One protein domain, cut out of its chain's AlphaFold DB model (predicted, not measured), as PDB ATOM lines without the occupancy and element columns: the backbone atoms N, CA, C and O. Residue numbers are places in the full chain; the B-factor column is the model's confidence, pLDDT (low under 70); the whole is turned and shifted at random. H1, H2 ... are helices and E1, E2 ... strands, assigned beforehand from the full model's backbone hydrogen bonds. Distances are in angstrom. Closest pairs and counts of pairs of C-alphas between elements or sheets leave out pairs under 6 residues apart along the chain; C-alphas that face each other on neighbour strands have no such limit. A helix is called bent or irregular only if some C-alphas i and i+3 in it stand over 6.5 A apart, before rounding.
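Overview. This is residues 80 to 151 of the 278 residues of the protein "Adamts-7" of Culex quinquefasciatus (UniProt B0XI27). A small four-stranded sheet, curled like part of a barrel, makes one end of an elongated body, and the short hairpin E5 and E6 makes the other, close to the bent strand E3; the short helix H1 only grazes the sheet. The printed part has 72 residues, in the order H1 E1 E2 E3 E4 E5 E6, with under half of them in named elements; the class is mixed, helices and strands. It is compact, with a radius of gyration of the C-alphas of 11.7 A and spans of 33 by 21 by 19 A.

Arrangement. E1, residues 91 to 93, E2, residues 100 to 106, E3, residues 109 to 116, and E4, residues 123 to 125, form a meander, each strand the antiparallel neighbour of the one before. The sheet is only just strongly twisted, with C-alphas up to 4.4 A off its best plane. N 92 and O 101 are 2.8 A apart, N 104 and O 114 2.9 A, and N 115 and O 124 2.8 A, within hydrogen-bond range. E3 bends by 83 degrees at residue 112. E5, residues 143 to 145, and E6, residues 148 to 150, form an antiparallel hairpin, with N 150 and O 143 2.8 A apart. The closest C-alphas of E3 and E5 are those of Cys 111 and Cys 144, 5.4 A apart. H1, residues 80 to 87, only grazes the four-stranded sheet with residues 85 to 87; 2 of its 4 O i to N i+4 pairs and 3 of its 5 O i to N i+3 pairs are within range.

Along the chain. E2 measures 18.2 A, E3 15.5 A and H1 11.7 A. C-alpha 80 is at (76.239, 96.056, 86.767) and C-alpha 150 at (89.353, 90.155, 97.424).

Size, cuts and confidence. The C-alphas farthest apart, Asn 98 and Arg 151, are 34.0 A apart. The printed part has no cut; the link E4 to E5 is long. Residues 80 to 90, 122 and 137 to 140 have pLDDT under 70.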
ATOM      1  N   TYR A  80      77.333  95.573  85.922       38.78
ATOM      2  CA  TYR A  80      76.239  96.056  86.767       38.78
ATOM      3  C   TYR A  80      74.982  95.165  86.784       38.78
ATOM      4  O   TYR A  80      74.501  94.828  87.869       38.78
ATOM      5  N   PRO A  81      74.473  94.680  85.631       42.09
ATOM      6  CA  PRO A  81      73.363  93.740  85.647       42.09
ATOM      7  C   PRO A  81      73.719  92.403  86.300       42.09
ATOM      8  O   PRO A  81      72.790  91.663  86.567       42.09
ATOM      9  N   ALA A  82      74.989  92.062  86.559       39.94
ATOM     10  CA  ALA A  82      75.363  90.806  87.218       39.94
ATOM     11  C   ALA A  82      75.212  90.859  88.754       39.94
ATOM     12  O   ALA A  82      74.817  89.867  89.357       39.94
ATOM     13  N   VAL A  83      75.444  92.017  89.387       41.09
ATOM     14  CA  VAL A  83      75.355  92.187  90.857       41.09
ATOM     15  C   VAL A  83      73.917  92.122  91.347       41.09
ATOM     16  O   VAL A  83      73.593  91.352  92.249       41.09
ATOM     17  N   VAL A  84      73.044  92.903  90.703       42.09
ATOM     18  CA  VAL A  84      71.603  92.924  90.991       42.09
ATOM     19  C   VAL A  84      70.997  91.547  90.730       42.09
ATOM     20  O   VAL A  84      70.140  91.097  91.477       42.09
ATOM     21  N   LYS A  85      71.484  90.839  89.712       44.50
ATOM     22  CA  LYS A  85      71.081  89.473  89.365       44.50
ATOM     23  C   LYS A  85      71.472  88.419  90.406       44.50
ATOM     24  O   LYS A  85      70.655  87.582  90.782       44.50
ATOM     25  N   LEU A  86      72.695  88.487  90.931       49.09
ATOM     26  CA  LEU A  86      73.176  87.535  91.938       49.09
ATOM     27  C   LEU A  86      72.453  87.682  93.284       49.09
ATOM     28  O   LEU A  86      72.182  86.679  93.939       49.09
ATOM     29  N   TYR A  87      72.089  88.908  93.676       48.50
ATOM     30  CA  TYR A  87      71.306  89.151  94.893       48.50
ATOM     31  C   TYR A  87      69.788  89.007  94.691       48.50
ATOM     32  O   TYR A  87      69.095  88.612  95.629       48.50
ATOM     33  N   ASN A  88      69.268  89.210  93.473       54.94
ATOM     34  CA  ASN A  88      67.865  88.932  93.122       54.94
ATOM     35  C   ASN A  88      67.578  87.459  92.813       54.94
ATOM     36  O   ASN A  88      66.522  87.150  92.258       54.94
ATOM     37  N   ARG A  89      68.467  86.547  93.218       65.06
ATOM     38  CA  ARG A  89      68.252  85.106  93.099       65.06
ATOM     39  C   ARG A  89      68.019  84.666  91.656       65.06
ATOM     40  O   ARG A  89      66.966  84.133  91.311       65.06
ATOM     41  N   ASP A  90      69.021  84.882  90.815       68.62
ATOM     42  CA  ASP A  90      68.999  84.443  89.424       68.62
ATOM     43  C   ASP A  90      68.579  82.976  89.260       68.62
ATOM     44  O   ASP A  90      69.037  82.084  89.978       68.62
ATOM     45  N   LEU A  91      67.726  82.727  88.264       74.31
ATOM     46  CA  LEU A  91      67.323  81.378  87.887       74.31
ATOM     47  C   LEU A  91      68.461  80.688  87.127       74.31
ATOM     48  O   LEU A  91      68.840  81.106  86.034       74.31
ATOM     49  N   ALA A  92      68.954  79.588  87.682       73.94
ATOM     50  CA  ALA A  92      69.953  78.721  87.076       73.94
ATOM     51  C   ALA A  92      69.458  77.275  87.002       73.94
ATOM     52  O   ALA A  92      68.470  76.900  87.632       73.94
ATOM     53  N   ILE A  93      70.148  76.444  86.225       77.69
ATOM     54  CA  ILE A  93      69.896  75.001  86.182       77.69
ATOM     55  C   ILE A  93      70.934  74.323  87.069       77.69
ATOM     56  O   ILE A  93      72.135  74.442  86.828       77.69
ATOM     57  N   SER A  94      70.476  73.599  88.089       72.81
ATOM     58  CA  SER A  94      71.337  72.851  88.999       72.81
ATOM     59  C   SER A  94      72.195  71.857  88.209       72.81
ATOM     60  O   SER A  94      71.632  70.983  87.549       72.81
ATOM     61  N   PRO A  95      73.534  71.893  88.326       70.00
ATOM     62  CA  PRO A  95      74.399  70.934  87.639       70.00
ATOM     63  C   PRO A  95      74.242  69.501  88.174       70.00
ATOM     64  O   PRO A  95      74.613  68.548  87.497       70.00
ATOM     65  N   ILE A  96      73.679  69.337  89.378       72.50
ATOM     66  CA  ILE A  96      73.489  68.033  90.028       72.50
ATOM     67  C   ILE A  96      72.127  67.433  89.671       72.50
ATOM     68  O   ILE A  96      72.041  66.256  89.331       72.50
ATOM     69  N   ARG A  97      71.052  68.225  89.784       75.69
ATOM     70  CA  ARG A  97      69.673  67.736  89.587       75.69
ATOM     71  C   ARG A  97      69.102  68.024  88.204       75.69
ATOM     72  O   ARG A  97      68.072  67.460  87.862       75.69
ATOM     73  N   ASN A  98      69.764  68.870  87.414       79.81
ATOM     74  CA  ASN A  98      69.259  69.378  86.138       79.81
ATOM     75  C   ASN A  98      67.858  70.015  86.265       79.81
ATOM     76  O   ASN A  98      67.009  69.888  85.387       79.81
ATOM     77  N   GLU A  99      67.625  70.686  87.395       79.44
ATOM     78  CA  GLU A  99      66.374  71.350  87.770       79.44
ATOM     79  C   GLU A  99      66.612  72.847  87.971       79.44
ATOM     80  O   GLU A  99      67.723  73.264  88.302       79.44
ATOM     81  N   LEU A 100      65.565  73.651  87.787       81.75
ATOM     82  CA  LEU A 100      65.629  75.098  87.969       81.75
ATOM     83  C   LEU A 100      65.802  75.444  89.459       81.75
ATOM     84  O   LEU A 100      65.064  74.942  90.307       81.75
ATOM     85  N   CYS A 101      66.762  76.307  89.769       80.94
ATOM     86  CA  CYS A 101      67.087  76.766  91.116       80.94
ATOM     87  C   CYS A 101      67.400  78.259  91.131       80.94
ATOM     88  O   CYS A 101      67.657  78.868  90.097       80.94
ATOM     89  N   LEU A 102      67.375  78.829  92.328       79.25
ATOM     90  CA  LEU A 102      67.750  80.202  92.619       79.25
ATOM     91  C   LEU A 102      69.212  80.233  93.073       79.25
ATOM     92  O   LEU A 102      69.570  79.511  94.005       79.25
ATOM     93  N   LEU A 103      70.049  81.039  92.422       77.06
ATOM     94  CA  LEU A 103      71.436  81.250  92.832       77.06
ATOM     95  C   LEU A 103      71.510  82.207  94.013       77.06
ATOM     96  O   LEU A 103      70.909  83.275  93.987       77.06
ATOM     97  N   ALA A 104      72.276  81.840  95.032       73.69
ATOM     98  CA  ALA A 104      72.527  82.702  96.173       73.69
ATOM     99  C   ALA A 104      73.958  82.523  96.711       73.69
ATOM    100  O   ALA A 104      74.483  81.403  96.693       73.69
ATOM    101  N   PRO A 105      74.583  83.598  97.222       74.75
ATOM    102  CA  PRO A 105      75.826  83.511  97.983       74.75
ATOM    103  C   PRO A 105      75.619  82.783  99.321       74.75
ATOM    104  O   PRO A 105      74.557  82.891  99.945       74.75
ATOM    105  N   ARG A 106      76.640  82.073  99.817       71.56
ATOM    106  CA  ARG A 106      76.577  81.403 101.127       71.56
ATOM    107  C   ARG A 106      77.084  82.287 102.251       71.56
ATOM    108  O   ARG A 106      78.281  82.347 102.501       71.56
ATOM    109  N   GLY A 107      76.170  82.848 103.039       71.94
ATOM    110  CA  GLY A 107      76.512  83.484 104.316       71.94
ATOM    111  C   GLY A 107      77.662  84.490 104.184       71.94
ATOM    112  O   GLY A 107      77.501  85.514 103.532       71.94
ATOM    113  N   ASN A 108      78.817  84.177 104.788       71.75
ATOM    114  CA  ASN A 108      80.022  85.021 104.778       71.75
ATOM    115  C   ASN A 108      81.005  84.718 103.626       71.75
ATOM    116  O   ASN A 108      82.067  85.336 103.561       71.75
ATOM    117  N   GLU A 109      80.680  83.779 102.740       80.50
ATOM    118  CA  GLU A 109      81.481  83.368 101.581       80.50
ATOM    119  C   GLU A 109      80.730  83.746 100.292       80.50
ATOM    120  O   GLU A 109      80.176  82.893  99.598       80.50
ATOM    121  N   PRO A 110      80.661  85.049  99.958       78.25
ATOM    122  CA  PRO A 110      79.835  85.558  98.861       78.25
ATOM    123  C   PRO A 110      80.236  85.070  97.467       78.25
ATOM    124  O   PRO A 110      79.445  85.119  96.531       78.25
ATOM    125  N   CYS A 111      81.473  84.613  97.327       85.19
ATOM    126  CA  CYS A 111      82.029  84.154  96.066       85.19
ATOM    127  C   CYS A 111      81.838  82.623  95.897       85.19
ATOM    128  O   CYS A 111      82.152  82.072  94.841       85.19
ATOM    129  N   GLU A 112      81.274  81.944  96.909       85.75
ATOM    130  CA  GLU A 112      80.735  80.588  96.797       85.75
ATOM    131  C   GLU A 112      79.229  80.636  96.511       85.75
ATOM    132  O   GLU A 112      78.428  81.121  97.320       85.75
ATOM    133  N   LEU A 113      78.835  80.105  95.355       81.38
ATOM    134  CA  LEU A 113      77.449  80.114  94.908       81.38
ATOM    135  C   LEU A 113      76.759  78.798  95.231       81.38
ATOM    136  O   LEU A 113      77.307  77.708  95.058       81.38
ATOM    137  N   TYR A 114      75.508  78.912  95.656       81.06
ATOM    138  CA  TYR A 114      74.655  77.774  95.933       81.06
ATOM    139  C   TYR A 114      73.346  77.918  95.179       81.06
ATOM    140  O   TYR A 114      72.804  79.006  95.016       81.06
ATOM    141  N   CYS A 115      72.837  76.778  94.737       83.62
ATOM    142  CA  CYS A 115      71.496  76.657  94.218       83.62
ATOM    143  C   CYS A 115      70.542  76.284  95.344       83.62
ATOM    144  O   CYS A 115      70.742  75.281  96.042       83.62
ATOM    145  N   THR A 116      69.482  77.073  95.469       81.06
ATOM    146  CA  THR A 116      68.412  76.848  96.427       81.06
ATOM    147  C   THR A 116      67.033  76.826  95.778       81.06
ATOM    148  O   THR A 116      66.856  77.256  94.637       81.06
ATOM    149  N   ASN A 117      66.057  76.237  96.467       78.31
ATOM    150  CA  ASN A 117      64.656  76.305  96.064       78.31
ATOM    151  C   ASN A 117      64.013  77.593  96.602       78.31
ATOM    152  O   ASN A 117      64.604  78.322  97.390       78.31
ATOM    153  N   SER A 118      62.777  77.877  96.199       73.94
ATOM    154  CA  SER A 118      62.050  79.079  96.634       73.94
ATOM    155  C   SER A 118      61.823  79.180  98.148       73.94
ATOM    156  O   SER A 118      61.472  80.249  98.630       73.94
ATOM    157  N   GLU A 119      61.987  78.080  98.885       74.31
ATOM    158  CA  GLU A 119      61.768  78.001 100.333       74.31
ATOM    159  C   GLU A 119      63.074  77.973 101.148       74.31
ATOM    160  O   GLU A 119      63.020  77.812 102.363       74.31
ATOM    161  N   ASP A 120      64.243  78.084 100.505       72.00
ATOM    162  CA  ASP A 120      65.572  77.985 101.134       72.00
ATOM    163  C   ASP A 120      65.827  76.679 101.917       72.00
ATOM    164  O   ASP A 120      66.733  76.584 102.748       72.00
ATOM    165  N   THR A 121      65.039  75.634 101.658       72.81
ATOM    166  CA  THR A 121      65.106  74.355 102.383       72.81
ATOM    167  C   THR A 121      66.129  73.388 101.798       72.81
ATOM    168  O   THR A 121      66.529  72.428 102.459       72.81
ATOM    169  N   ILE A 122      66.581  73.634 100.567       69.75
ATOM    170  CA  ILE A 122      67.609  72.844  99.890       69.75
ATOM    171  C   ILE A 122      68.739  73.785  99.499       69.75
ATOM    172  O   ILE A 122      68.501  74.757  98.798       69.75
ATOM    173  N   ILE A 123      69.967  73.492  99.922       75.81
ATOM    174  CA  ILE A 123      71.159  74.272  99.571       75.81
ATOM    175  C   ILE A 123      72.170  73.300  98.969       75.81
ATOM    176  O   ILE A 123      72.663  72.405  99.655       75.81
ATOM    177  N   MET A 124      72.449  73.443  97.676       79.31
ATOM    178  CA  MET A 124      73.428  72.622  96.959       79.31
ATOM    179  C   MET A 124      74.486  73.518  96.319       79.31
ATOM    180  O   MET A 124      74.124  74.579  95.818       79.31
ATOM    181  N   PRO A 125      75.767  73.121  96.304       78.81
ATOM    182  CA  PRO A 125      76.812  73.915  95.663       78.81
ATOM    183  C   PRO A 125      76.533  74.075  94.162       78.81
ATOM    184  O   PRO A 125      76.042  73.148  93.506       78.81
ATOM    185  N   PHE A 126      76.832  75.258  93.628       78.25
ATOM    186  CA  PHE A 126      76.689  75.590  92.218       78.25
ATOM    187  C   PHE A 126      78.048  75.967  91.622       78.25
ATOM    188  O   PHE A 126      78.569  77.051  91.874       78.25
ATOM    189  N   GLY A 127      78.598  75.073  90.796       75.38
ATOM    190  CA  GLY A 127      79.938  75.248  90.233       75.38
ATOM    191  C   GLY A 127      81.034  75.246  91.304       75.38
ATOM    192  O   GLY A 127      80.803  74.813  92.432       75.38
ATOM    193  N   ASP A 128      82.224  75.715  90.925       72.75
ATOM    194  CA  ASP A 128      83.377  75.798  91.831       72.75
ATOM    195  C   ASP A 128      83.392  77.123  92.606       72.75
ATOM    196  O   ASP A 128      83.572  77.143  93.819       72.75
ATOM    197  N   SER A 129      83.201  78.244  91.906       78.31
ATOM    198  CA  SER A 129      83.083  79.582  92.493       78.31
ATOM    199  C   SER A 129      82.448  80.554  91.499       78.31
ATOM    200  O   SER A 129      82.351  80.267  90.300       78.31
ATOM    201  N   ALA A 130      81.998  81.703  91.998       80.56
ATOM    202  CA  ALA A 130      81.607  82.822  91.156       80.56
ATOM    203  C   ALA A 130      82.774  83.256  90.252       80.56
ATOM    204  O   ALA A 130      83.941  83.201  90.645       80.56
ATOM    205  N   ALA A 131      82.449  83.681  89.030       78.31
ATOM    206  CA  ALA A 131      83.448  84.068  88.042       78.31
ATOM    207  C   ALA A 131      84.299  85.250  88.531       78.31
ATOM    208  O   ALA A 131      83.786  86.155  89.192       78.31
ATOM    209  N   ASP A 132      85.577  85.269  88.158       80.25
ATOM    210  CA  ASP A 132      86.471  86.371  88.509       80.25
ATOM    211  C   ASP A 132      85.923  87.719  88.017       80.25
ATOM    212  O   ASP A 132      85.441  87.841  86.889       80.25
ATOM    213  N   GLY A 133      85.987  88.733  88.880       74.06
ATOM    214  CA  GLY A 133      85.381  90.045  88.636       74.06
ATOM    215  C   GLY A 133      83.897  90.129  89.000       74.06
ATOM    216  O   GLY A 133      83.300  91.185  88.830       74.06
ATOM    217  N   THR A 134      83.294  89.061  89.527       73.38
ATOM    218  CA  THR A 134      81.955  89.130  90.126       73.38
ATOM    219  C   THR A 134      82.024  89.899  91.451       73.38
ATOM    220  O   THR A 134      82.823  89.530  92.308       73.38
ATOM    221  N   PRO A 135      81.219  90.949  91.677       73.88
ATOM    222  CA  PRO A 135      81.218  91.647  92.961       73.88
ATOM    223  C   PRO A 135      80.710  90.754  94.093       73.88
ATOM    224  O   PRO A 135      79.650  90.139  93.978       73.88
ATOM    225  N   CYS A 136      81.460  90.690  95.192       73.50
ATOM    226  CA  CYS A 136      81.123  89.828  96.325       73.50
ATOM    227  C   CYS A 136      80.230  90.539  97.358       73.50
ATOM    228  O   CYS A 136      79.475  89.879  98.060       73.50
ATOM    229  N   ASN A 137      80.288  91.870  97.467       69.75
ATOM    230  CA  ASN A 137      79.476  92.633  98.420       69.75
ATOM    231  C   ASN A 137      78.780  93.805  97.721       69.75
ATOM    232  O   ASN A 137      79.405  94.539  96.957       69.75
ATOM    233  N   VAL A 138      77.500  94.028  98.026       60.59
ATOM    234  CA  VAL A 138      76.754  95.188  97.510       60.59
ATOM    235  C   VAL A 138      77.363  96.488  98.046       60.59
ATOM    236  O   VAL A 138      77.580  96.630  99.249       60.59
ATOM    237  N   GLY A 139      77.628  97.448  97.156       57.47
ATOM    238  CA  GLY A 139      78.132  98.780  97.513       57.47
ATOM    239  C   GLY A 139      79.623  98.845  97.864       57.47
ATOM    240  O   GLY A 139      80.104  99.907  98.261       57.47
ATOM    241  N   PHE A 140      80.358  97.741  97.709       65.38
ATOM    242  CA  PHE A 140      81.814  97.700  97.813       65.38
ATOM    243  C   PHE A 140      82.419  97.248  96.487       65.38
ATOM    244  O   PHE A 140      81.802  96.517  95.718       65.38
ATOM    245  N   ASN A 141      83.669  97.635  96.250       71.81
ATOM    246  CA  ASN A 141      84.403  97.226  95.054       71.81
ATOM    247  C   ASN A 141      85.001  95.818  95.183       71.81
ATOM    248  O   ASN A 141      85.739  95.400  94.303       71.81
ATOM    249  N   ASP A 142      84.738  95.097  96.271       79.06
ATOM    250  CA  ASP A 142      85.329  93.783  96.506       79.06
ATOM    251  C   ASP A 142      84.818  92.759  95.479       79.06
ATOM    252  O   ASP A 142      83.615  92.653  95.232       79.06
ATOM    253  N   MET A 143      85.735  91.976  94.908       82.94
ATOM    254  CA  MET A 143      85.464  91.072  93.782       82.94
ATOM    255  C   MET A 143      85.850  89.631  94.104       82.94
ATOM    256  O   MET A 143      86.807  89.383  94.841       82.94
ATOM    257  N   CYS A 144      85.155  88.676  93.484       82.50
ATOM    258  CA  CYS A 144      85.571  87.284  93.402       82.50
ATOM    259  C   CYS A 144      86.855  87.252  92.578       82.50
ATOM    260  O   CYS A 144      86.855  87.716  91.438       82.50
ATOM    261  N   ILE A 145      87.946  86.734  93.138       86.69
ATOM    262  CA  ILE A 145      89.172  86.448  92.388       86.69
ATOM    263  C   ILE A 145      89.736  85.130  92.908       86.69
ATOM    264  O   ILE A 145      90.122  85.032  94.078       86.69
ATOM    265  N   GLY A 146      89.765  84.108  92.053       85.69
ATOM    266  CA  GLY A 146      90.170  82.755  92.430       85.69
ATOM    267  C   GLY A 146      89.278  82.155  93.520       85.69
ATOM    268  O   GLY A 146      89.783  81.496  94.426       85.69
ATOM    269  N   GLY A 147      87.975  82.449  93.479       85.44
ATOM    270  CA  GLY A 147      86.982  81.966  94.445       85.44
ATOM    271  C   GLY A 147      86.985  82.657  95.813       85.44
ATOM    272  O   GLY A 147      86.181  82.309  96.671       85.44
ATOM    273  N   LEU A 148      87.837  83.664  96.025       88.00
ATOM    274  CA  LEU A 148      87.891  84.436  97.269       88.00
ATOM    275  C   LEU A 148      87.382  85.861  97.066       88.00
ATOM    276  O   LEU A 148      87.610  86.466  96.020       88.00
ATOM    277  N   CYS A 149      86.757  86.422  98.105       85.88
ATOM    278  CA  CYS A 149      86.391  87.838  98.146       85.88
ATOM    279  C   CYS A 149      87.652  88.660  98.387       85.88
ATOM    280  O   CYS A 149      88.204  88.658  99.490       85.88
ATOM    281  N   ARG A 150      88.135  89.347  97.355       87.88
ATOM    282  CA  ARG A 150      89.353  90.155  97.424       87.88
ATOM    283  C   ARG A 150      88.988  91.628  97.401       87.88
ATOM    284  O   ARG A 150      88.129  92.054  96.633       87.88
ATOM    285  N   ARG A 151      89.675  92.403  98.243       85.00
ATOM    286  CA  ARG A 151      89.513  93.854  98.278       85.00
ATOM    287  C   ARG A 151      90.002  94.450  96.967       85.00
ATOM    288  O   ARG A 151      91.100  94.119  96.521       85.00
TER     289      ARG A 151